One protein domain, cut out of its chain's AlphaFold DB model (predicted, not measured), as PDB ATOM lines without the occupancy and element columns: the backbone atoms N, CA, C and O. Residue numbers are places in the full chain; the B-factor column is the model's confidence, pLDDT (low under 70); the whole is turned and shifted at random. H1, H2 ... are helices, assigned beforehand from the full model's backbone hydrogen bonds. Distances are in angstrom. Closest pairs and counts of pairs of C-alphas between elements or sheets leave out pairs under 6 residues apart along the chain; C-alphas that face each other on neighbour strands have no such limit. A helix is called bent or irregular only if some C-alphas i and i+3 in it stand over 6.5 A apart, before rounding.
ATOM      1  N   ILE A  12      -4.184  28.326 -40.167       67.38
ATOM      2  CA  ILE A  12      -5.074  29.369 -39.617       67.38
ATOM      3  C   ILE A  12      -5.801  28.875 -38.358       67.38
ATOM      4  O   ILE A  12      -5.953  29.615 -37.383       67.38
ATOM      5  N   LYS A  13      -6.232  27.614 -38.342       73.88
ATOM      6  CA  LYS A  13      -6.899  27.008 -37.187       73.88
ATOM      7  C   LYS A  13      -5.975  26.945 -35.972       73.88
ATOM      8  O   LYS A  13      -6.387  27.338 -34.882       73.88
ATOM      9  N   LYS A  14      -4.724  26.525 -36.162       75.38
ATOM     10  CA  LYS A  14      -3.708  26.474 -35.099       75.38
ATOM     11  C   LYS A  14      -3.418  27.860 -34.521       75.38
ATOM     12  O   LYS A  14      -3.265  28.022 -33.315       75.38
ATOM     13  N   VAL A  15      -3.415  28.876 -35.375       71.56
ATOM     14  CA  VAL A  15      -3.216  30.281 -35.000       71.56
ATOM     15  C   VAL A  15      -4.362  30.789 -34.141       71.56
ATOM     16  O   VAL A  15      -4.138  31.344 -33.067       71.56
ATOM     17  N   LEU A  16      -5.595  30.554 -34.585       75.00
ATOM     18  CA  LEU A  16      -6.783  30.928 -33.829       75.00
ATOM     19  C   LEU A  16      -6.825  30.202 -32.485       75.00
ATOM     20  O   LEU A  16      -7.103  30.835 -31.478       75.00
ATOM     21  N   GLN A  17      -6.463  28.920 -32.430       80.38
ATOM     22  CA  GLN A  17      -6.360  28.179 -31.168       80.38
ATOM     23  C   GLN A  17      -5.261  28.721 -30.245       80.38
ATOM     24  O   GLN A  17      -5.423  28.725 -29.025       80.38
ATOM     25  N   ASN A  18      -4.148  29.206 -30.796       77.56
ATOM     26  CA  ASN A  18      -3.081  29.804 -29.999       77.56
ATOM     27  C   ASN A  18      -3.502  31.130 -29.355       77.56
ATOM     28  O   ASN A  18      -3.102  31.385 -28.217       77.56
ATOM     29  N   ILE A  19      -4.298  31.933 -30.070       74.12
ATOM     30  CA  ILE A  19      -4.779  33.252 -29.635       74.12
ATOM     31  C   ILE A  19      -6.013  33.117 -28.737       74.12
ATOM     32  O   ILE A  19      -6.040  33.648 -27.633       74.12
ATOM     33  N   LEU A  20      -7.027  32.398 -29.215       77.69
ATOM     34  CA  LEU A  20      -8.349  32.294 -28.600       77.69
ATOM     35  C   LEU A  20      -8.450  31.124 -27.624       77.69
ATOM     36  O   LEU A  20      -9.378  31.082 -26.835       77.69
ATOM     37  N   GLY A  21      -7.535  30.158 -27.671       79.31
ATOM     38  CA  GLY A  21      -7.705  28.888 -26.972       79.31
ATOM     39  C   GLY A  21      -8.612  27.910 -27.725       79.31
ATOM     40  O   GLY A  21      -9.153  28.188 -28.794       79.31
ATOM     41  N   VAL A  22      -8.738  26.706 -27.170       77.00
ATOM     42  CA  VAL A  22      -9.490  25.594 -27.777       77.00
ATOM     43  C   VAL A  22     -10.950  25.527 -27.315       77.00
ATOM     44  O   VAL A  22     -11.751  24.856 -27.959       77.00
ATOM     45  N   THR A  23     -11.296  26.222 -26.226       73.94
ATOM     46  CA  THR A  23     -12.646  26.272 -25.641       73.94
ATOM     47  C   THR A  23     -12.956  27.666 -25.090       73.94
ATOM     48  O   THR A  23     -12.046  28.399 -24.691       73.94
ATOM     49  N   ALA A  24     -14.243  28.006 -24.974       70.94
ATOM     50  CA  ALA A  24     -14.678  29.274 -24.375       70.94
ATOM     51  C   ALA A  24     -14.416  29.387 -22.862       70.94
ATOM     52  O   ALA A  24     -14.435  30.482 -22.309       70.94
ATOM     53  N   LYS A  25     -14.161  28.266 -22.176       76.75
ATOM     54  CA  LYS A  25     -13.787  28.257 -20.753       76.75
ATOM     55  C   LYS A  25     -12.284  28.439 -20.537       76.75
ATOM     56  O   LYS A  25     -11.851  28.545 -19.398       76.75
ATOM     57  N   SER A  26     -11.484  28.433 -21.605       81.88
ATOM     58  CA  SER A  26     -10.041  28.608 -21.472       81.88
ATOM     59  C   SER A  26      -9.701  30.025 -21.014       81.88
ATOM     60  O   SER A  26     -10.290  30.998 -21.485       81.88
ATOM     61  N   GLU A  27      -8.708  30.145 -20.134       84.75
ATOM     62  CA  GLU A  27      -8.220  31.436 -19.635       84.75
ATOM     63  C   GLU A  27      -7.796  32.364 -20.785       84.75
ATOM     64  O   GLU A  27      -8.110  33.552 -20.784       84.75
ATOM     65  N   LYS A  28      -7.176  31.799 -21.833       84.25
ATOM     66  CA  LYS A  28      -6.835  32.526 -23.065       84.25
ATOM     67  C   LYS A  28      -8.061  33.153 -23.718       84.25
ATOM     68  O   LYS A  28      -8.019  34.330 -24.066       84.25
ATOM     69  N   PHE A  29      -9.144  32.386 -23.861       82.62
ATOM     70  CA  PHE A  29     -10.373  32.900 -24.454       82.62
ATOM     71  C   PHE A  29     -10.995  33.994 -23.595       82.62
ATOM     72  O   PHE A  29     -11.368  35.037 -24.120       82.62
ATOM     73  N   GLN A  30     -11.090  33.779 -22.281       80.56
ATOM     74  CA  GLN A  30     -11.697  34.743 -21.361       80.56
ATOM     75  C   GLN A  30     -10.920  36.062 -21.331       80.56
ATOM     76  O   GLN A  30     -11.515  37.135 -21.435       80.56
ATOM     77  N   LYS A  31      -9.586  35.987 -21.285       84.69
ATOM     78  CA  LYS A  31      -8.714  37.161 -21.361       84.69
ATOM     79  C   LYS A  31      -8.844  37.873 -22.707       84.69
ATOM     80  O   LYS A  31      -8.982  39.094 -22.742       84.69
ATOM     81  N   PHE A  32      -8.849  37.126 -23.814       82.81
ATOM     82  CA  PHE A  32      -9.075  37.695 -25.142       82.81
ATOM     83  C   PHE A  32     -10.441  38.381 -25.234       82.81
ATOM     84  O   PHE A  32     -10.522  39.499 -25.728       82.81
ATOM     85  N   GLN A  33     -11.502  37.750 -24.729       80.00
ATOM     86  CA  GLN A  33     -12.849  38.312 -24.711       80.00
ATOM     87  C   GLN A  33     -12.890  39.625 -23.926       80.00
ATOM     88  O   GLN A  33     -13.440  40.602 -24.427       80.00
ATOM     89  N   GLN A  34     -12.297  39.669 -22.729       81.94
ATOM     90  CA  GLN A  34     -12.237  40.886 -21.920       81.94
ATOM     91  C   GLN A  34     -11.529  42.019 -22.671       81.94
ATOM     92  O   GLN A  34     -12.070  43.115 -22.793       81.94
ATOM     93  N   LEU A  35     -10.355  41.737 -23.243       81.75
ATOM     94  CA  LEU A  35      -9.610  42.720 -24.029       81.75
ATOM     95  C   LEU A  35     -10.381  43.161 -25.277       81.75
ATOM     96  O   LEU A  35     -10.398  44.345 -25.597       81.75
ATOM     97  N   ALA A  36     -11.059  42.237 -25.956       80.12
ATOM     98  CA  ALA A  36     -11.833  42.533 -27.152       80.12
ATOM     99  C   ALA A  36     -13.033  43.446 -26.866       80.12
ATOM    100  O   ALA A  36     -13.346  44.305 -27.690       80.12
ATOM    101  N   LEU A  37     -13.672  43.306 -25.698       77.00
ATOM    102  CA  LEU A  37     -14.730  44.216 -25.239       77.00
ATOM    103  C   LEU A  37     -14.206  45.636 -24.981       77.00
ATOM    104  O   LEU A  37     -14.943  46.601 -25.162       77.00
ATOM    105  N   GLU A  38     -12.932  45.768 -24.619       83.00
ATOM    106  CA  GLU A  38     -12.236  47.052 -24.485       83.00
ATOM    107  C   GLU A  38     -11.572  47.517 -25.794       83.00
ATOM    108  O   GLU A  38     -10.890  48.540 -25.809       83.00
ATOM    109  N   VAL A  39     -11.745  46.772 -26.895       81.06
ATOM    110  CA  VAL A  39     -11.097  47.015 -28.198       81.06
ATOM    111  C   VAL A  39      -9.562  47.052 -28.081       81.06
ATOM    112  O   VAL A  39      -8.862  47.798 -28.762       81.06
ATOM    113  N   LYS A  40      -9.014  46.218 -27.194       85.31
ATOM    114  CA  LYS A  40      -7.578  46.090 -26.933       85.31
ATOM    115  C   LYS A  40      -7.014  44.806 -27.525       85.31
ATOM    116  O   LYS A  40      -7.692  43.788 -27.656       85.31
ATOM    117  N   VAL A  41      -5.722  44.854 -27.836       80.50
ATOM    118  CA  VAL A  41      -4.926  43.710 -28.287       80.50
ATOM    119  C   VAL A  41      -3.706  43.579 -27.383       80.50
ATOM    120  O   VAL A  41      -3.034  44.565 -27.092       80.50
ATOM    121  N   GLU A  42      -3.399  42.357 -26.948       82.75
ATOM    122  CA  GLU A  42      -2.235  42.098 -26.103       82.75
ATOM    123  C   GLU A  42      -0.929  42.108 -26.914       82.75
ATOM    124  O   GLU A  42      -0.733  41.300 -27.825       82.75
ATOM    125  N   THR A  43       0.013  42.976 -26.539       85.50
ATOM    126  CA  THR A  43       1.322  43.113 -27.201       85.50
ATOM    127  C   THR A  43       2.140  41.815 -27.171       85.50
ATOM    128  O   THR A  43       2.839  41.496 -28.136       85.50
ATOM    129  N   LEU A  44       2.024  41.025 -26.097       85.00
ATOM    130  CA  LEU A  44       2.680  39.715 -25.981       85.00
ATOM    131  C   LEU A  44       2.160  38.713 -27.022       85.00
ATOM    132  O   LEU A  44       2.942  37.947 -27.581       85.00
ATOM    133  N   LEU A  45       0.862  38.741 -27.336       80.94
ATOM    134  CA  LEU A  45       0.297  37.893 -28.388       80.94
ATOM    135  C   LEU A  45       0.787  38.335 -29.765       80.94
ATOM    136  O   LEU A  45       1.204  37.491 -30.550       80.94
ATOM    137  N   THR A  46       0.818  39.642 -30.033       85.62
ATOM    138  CA  THR A  46       1.313  40.193 -31.305       85.62
ATOM    139  C   THR A  46       2.782  39.842 -31.549       85.62
ATOM    140  O   THR A  46       3.141  39.390 -32.635       85.62
ATOM    141  N   THR A  47       3.637  39.994 -30.535       86.44
ATOM    142  CA  THR A  47       5.071  39.653 -30.628       86.44
ATOM    143  C   THR A  47       5.308  38.150 -30.750       86.44
ATOM    144  O   THR A  47       6.211  37.726 -31.473       86.44
ATOM    145  N   LYS A  48       4.482  37.321 -30.103       84.88
ATOM    146  CA  LYS A  48       4.506  35.868 -30.303       84.88
ATOM    147  C   LYS A  48       4.105  35.492 -31.730       84.88
ATOM    148  O   LYS A  48       4.812  34.723 -32.370       84.88
ATOM    149  N   LEU A  49       3.032  36.086 -32.250       82.31
ATOM    150  CA  LEU A  49       2.562  35.888 -33.623       82.31
ATOM    151  C   LEU A  49       3.644  36.253 -34.643       82.31
ATOM    152  O   LEU A  49       3.904  35.505 -35.577       82.31
ATOM    153  N   GLN A  50       4.317  37.383 -34.424       88.00
ATOM    154  CA  GLN A  50       5.432  37.825 -35.250       88.00
ATOM    155  C   GLN A  50       6.526  36.747 -35.339       88.00
ATOM    156  O   GLN A  50       6.956  36.392 -36.437       88.00
ATOM    157  N   LYS A  51       6.950  36.204 -34.189       87.44
ATOM    158  CA  LYS A  51       7.997  35.173 -34.101       87.44
ATOM    159  C   LYS A  51       7.559  33.846 -34.718       87.44
ATOM    160  O   LYS A  51       8.301  33.287 -35.521       87.44
ATOM    161  N   ASP A  52       6.360  33.377 -34.382       81.00
ATOM    162  CA  ASP A  52       5.835  32.082 -34.833       81.00
ATOM    163  C   ASP A  52       5.681  32.033 -36.365       81.00
ATOM    164  O   ASP A  52       5.885  30.989 -36.982       81.00
ATOM    165  N   PHE A  53       5.354  33.167 -36.988       78.12
ATOM    166  CA  PHE A  53       5.099  33.265 -38.427       78.12
ATOM    167  C   PHE A  53       6.267  33.821 -39.231       78.12
ATOM    168  O   PHE A  53       6.213  33.795 -40.460       78.12
ATOM    169  N   LYS A  54       7.304  34.337 -38.562       87.69
ATOM    170  CA  LYS A  54       8.432  35.028 -39.202       87.69
ATOM    171  C   LYS A  54       7.971  36.187 -40.103       87.69
ATOM    172  O   LYS A  54       8.482  36.366 -41.203       87.69
ATOM    173  N   ILE A  55       6.993  36.956 -39.626       84.56
ATOM    174  CA  ILE A  55       6.445  38.141 -40.310       84.56
ATOM    175  C   ILE A  55       6.926  39.428 -39.637       84.56
ATOM    176  O   ILE A  55       7.488  39.404 -38.540       84.56
ATOM    177  N   SER A  56       6.703  40.572 -40.279       90.75
ATOM    178  CA  SER A  56       6.955  41.875 -39.664       90.75
ATOM    179  C   SER A  56       5.975  42.159 -38.518       90.75
ATOM    180  O   SER A  56       4.875  41.605 -38.444       90.75
ATOM    181  N   LEU A  57       6.358  43.072 -37.620       89.75
ATOM    182  CA  LEU A  57       5.480  43.528 -36.541       89.75
ATOM    183  C   LEU A  57       4.172  44.122 -37.092       89.75
ATOM    184  O   LEU A  57       3.100  43.827 -36.569       89.75
ATOM    185  N   THR A  58       4.248  44.900 -38.172       87.75
ATOM    186  CA  THR A  58       3.085  45.523 -38.821       87.75
ATOM    187  C   THR A  58       2.115  44.484 -39.386       87.75
ATOM    188  O   THR A  58       0.897  44.622 -39.252       87.75
ATOM    189  N   GLU A  59       2.627  43.404 -39.979       82.12
ATOM    190  CA  GLU A  59       1.797  42.295 -40.465       82.12
ATOM    191  C   GLU A  59       1.131  41.546 -39.306       82.12
ATOM    192  O   GLU A  59      -0.061  41.245 -39.372       82.12
ATOM    193  N   ALA A  60       1.858  41.312 -38.209       84.31
ATOM    194  CA  ALA A  60       1.299  40.695 -37.008       84.31
ATOM    195  C   ALA A  60       0.203  41.565 -36.367       84.31
ATOM    196  O   ALA A  60      -0.860  41.057 -36.005       84.31
ATOM    197  N   GLN A  61       0.420  42.882 -36.278       86.38
ATOM    198  CA  GLN A  61      -0.578  43.848 -35.806       86.38
ATOM    199  C   GLN A  61      -1.822  43.848 -36.700       86.38
ATOM    200  O   GLN A  61      -2.944  43.795 -36.199       86.38
ATOM    201  N   THR A  62      -1.628  43.837 -38.020       85.44
ATOM    202  CA  THR A  62      -2.721  43.768 -39.001       85.44
ATOM    203  C   THR A  62      -3.527  42.481 -38.841       85.44
ATOM    204  O   THR A  62      -4.759  42.500 -38.887       85.44
ATOM    205  N   LEU A  63      -2.859  41.347 -38.619       81.62
ATOM    206  CA  LEU A  63      -3.523  40.067 -38.385       81.62
ATOM    207  C   LEU A  63      -4.333  40.082 -37.080       81.62
ATOM    208  O   LEU A  63      -5.497  39.681 -37.089       81.62
ATOM    209  N   MET A  64      -3.777  40.613 -35.988       85.88
ATOM    210  CA  MET A  64      -4.502  40.758 -34.720       85.88
ATOM    211  C   MET A  64      -5.715  41.686 -34.836       85.88
ATOM    212  O   MET A  64      -6.794  41.335 -34.361       85.88
ATOM    213  N   ALA A  65      -5.574  42.829 -35.513       84.38
ATOM    214  CA  ALA A  65      -6.682  43.750 -35.762       84.38
ATOM    215  C   ALA A  65      -7.801  43.075 -36.570       84.38
ATOM    216  O   ALA A  65      -8.976  43.175 -36.219       84.38
ATOM    217  N   ASN A  66      -7.445  42.306 -37.603       83.62
ATOM    218  CA  ASN A  66      -8.411  41.535 -38.385       83.62
ATOM    219  C   ASN A  66      -9.135  40.472 -37.546       83.62
ATOM    220  O   ASN A  66     -10.337  40.266 -37.728       83.62
ATOM    221  N   ILE A  67      -8.435  39.795 -36.634       81.38
ATOM    222  CA  ILE A  67      -9.039  38.815 -35.720       81.38
ATOM    223  C   ILE A  67     -10.009  39.511 -34.758       81.38
ATOM    224  O   ILE A  67     -11.136  39.042 -34.596       81.38
ATOM    225  N   LEU A  68      -9.613  40.651 -34.185       83.44
ATOM    226  CA  LEU A  68     -10.451  41.443 -33.286       83.44
ATOM    227  C   LEU A  68     -11.724  41.942 -33.983       83.44
ATOM    228  O   LEU A  68     -12.825  41.714 -33.486       83.44
ATOM    229  N   ILE A  69     -11.597  42.551 -35.167       84.12
ATOM    230  CA  ILE A  69     -12.743  43.038 -35.951       84.12
ATOM    231  C   ILE A  69     -13.720  41.896 -36.242       84.12
ATOM    232  O   ILE A  69     -14.931  42.055 -36.098       84.12
ATOM    233  N   ARG A  70     -13.216  40.716 -36.613       80.50
ATOM    234  CA  ARG A  70     -14.068  39.548 -36.884       80.50
ATOM    235  C   ARG A  70     -14.768  39.028 -35.651       80.50
ATOM    236  O   ARG A  70     -15.936  38.671 -35.748       80.50
ATOM    237  N   PHE A  71     -14.072  38.989 -34.523       80.00
ATOM    238  CA  PHE A  71     -14.683  38.621 -33.258       80.00
ATOM    239  C   PHE A  71     -15.828  39.580 -32.908       80.00
ATOM    240  O   PHE A  71     -16.923  39.123 -32.602       80.00
ATOM    241  N   ILE A  72     -15.615  40.893 -33.042       81.88
ATOM    242  CA  ILE A  72     -16.640  41.918 -32.787       81.88
ATOM    243  C   ILE A  72     -17.843  41.746 -33.727       81.88
ATOM    244  O   ILE A  72     -18.989  41.780 -33.276       81.88
ATOM    245  N   LEU A  73     -17.607  41.529 -35.025       81.50
ATOM    246  CA  LEU A  73     -18.679  41.306 -36.000       81.50
ATOM    247  C   LEU A  73     -19.469  40.028 -35.694       81.50
ATOM    248  O   LEU A  73     -20.698  40.065 -35.666       81.50
ATOM    249  N   ALA A  74     -18.786  38.919 -35.411       77.56
ATOM    250  CA  ALA A  74     -19.434  37.660 -35.061       77.56
ATOM    251  C   ALA A  74     -20.217  37.778 -33.743       77.56
ATOM    252  O   ALA A  74     -21.347  37.309 -33.654       77.56
ATOM    253  N   PHE A  75     -19.667  38.473 -32.742       77.94
ATOM    254  CA  PHE A  75     -20.361  38.769 -31.490       77.94
ATOM    255  C   PHE A  75     -21.635  39.588 -31.729       77.94
ATOM    256  O   PHE A  75     -22.699  39.249 -31.206       77.94
ATOM    257  N   LYS A  76     -21.560  40.641 -32.552       81.50
ATOM    258  CA  LYS A  76     -22.719  41.470 -32.898       81.50
ATOM    259  C   LYS A  76     -23.835  40.642 -33.539       81.50
ATOM    260  O   LYS A  76     -24.989  40.750 -33.131       81.50
ATOM    261  N   GLU A  77     -23.495  39.840 -34.543       81.38
ATOM    262  CA  GLU A  77     -24.481  39.107 -35.340       81.38
ATOM    263  C   GLU A  77     -25.051  37.888 -34.610       81.38
ATOM    264  O   GLU A  77     -26.255  37.655 -34.662       81.38
TER     265      GLU A  77
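Overview. This is residues 12 to 77 of the 185 residues of an uncharacterized protein of Rhizophagus irregularis (strain DAOM 181602 / DAOM 197198 / MUCL 43194) (UniProt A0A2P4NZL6). One long helix, H4, makes the length of a small helical body, and three shorter helices cover one side of it. H3 crosses the first part of H4, H2 stands crosswise to H4 with its last residues toward it, and H1 sits between H2 and H3 on the side away from H4, its end meeting the beginning of H2. The 66 printed residues have four named helices, in the order H1, H2, H3, H4, and no named strand, and the class is all helix. The whole is compact, with a radius of gyration of the C-alphas of 11.4 A, yet elongated in outline, with spans of 31 by 19 by 19 A.

Arrangement. H1, residues 12 to 20, touches H2, residues 27 to 37, about perpendicular at 83 degrees; their closest C-alphas are those of Leu 20 and Phe 29, 4.7 A apart. H3, residues 43 to 53, is close to H1 but not clearly touching it, the closest C-alphas being those of Ile 19 and Leu 45 at 7.0 A. H1 and H3 run opposite ways at a shallow tilt of 21 degrees. H2 and H3 are apart, though they follow each other along the printed part. H4, residues 57 to 77, touches H3 with its residues 57 to 64 alone; the closest C-alphas are those of Gln 50 and Ala 60, 5.3 A apart. These two run opposite ways at a steep tilt of 67 degrees, only just short of about perpendicular. With residues 68 to 72 alone H4 only just touches H2, with 3 pairs of C-alphas within 8 A, the closest those of Ala 36 and Leu 68 at 6.4 A. Their lines are about perpendicular, at 81 degrees. H1 and H4 are only just apart, their closest C-alphas 8.4 A from each other. The helix packing is mostly crossed: of the 3 touching pairs, 0 are at a shallow tilt. In H1, H2, H3 and H4 every O i to N i+4 pair is within hydrogen-bond range.

Along the chain. H1 begins at C-alpha 12, at (-5.074, 29.369, -39.617), and measures 11.9 A from first to last C-alpha. H2 begins at C-alpha 27, at (-8.220, 31.436, -19.635). H2 and H3 each measure 15.4 A. H4, the longest helix with 21 residues, measures 30.3 A and ends at C-alpha 77, at (-24.481, 39.107, -35.340).

Size, cuts and confidence. The two C-alphas farthest apart are those of Lys 54 and Glu 77, at 33.4 A. The printed part has no cut. The links H2 to H3 and H3 to H4 are tight, and the link H1 to H2, with 6 residues, is short; no link is long. The mean pLDDT of the printed part is 81.5, and residue 12 is the one printed residue under 70.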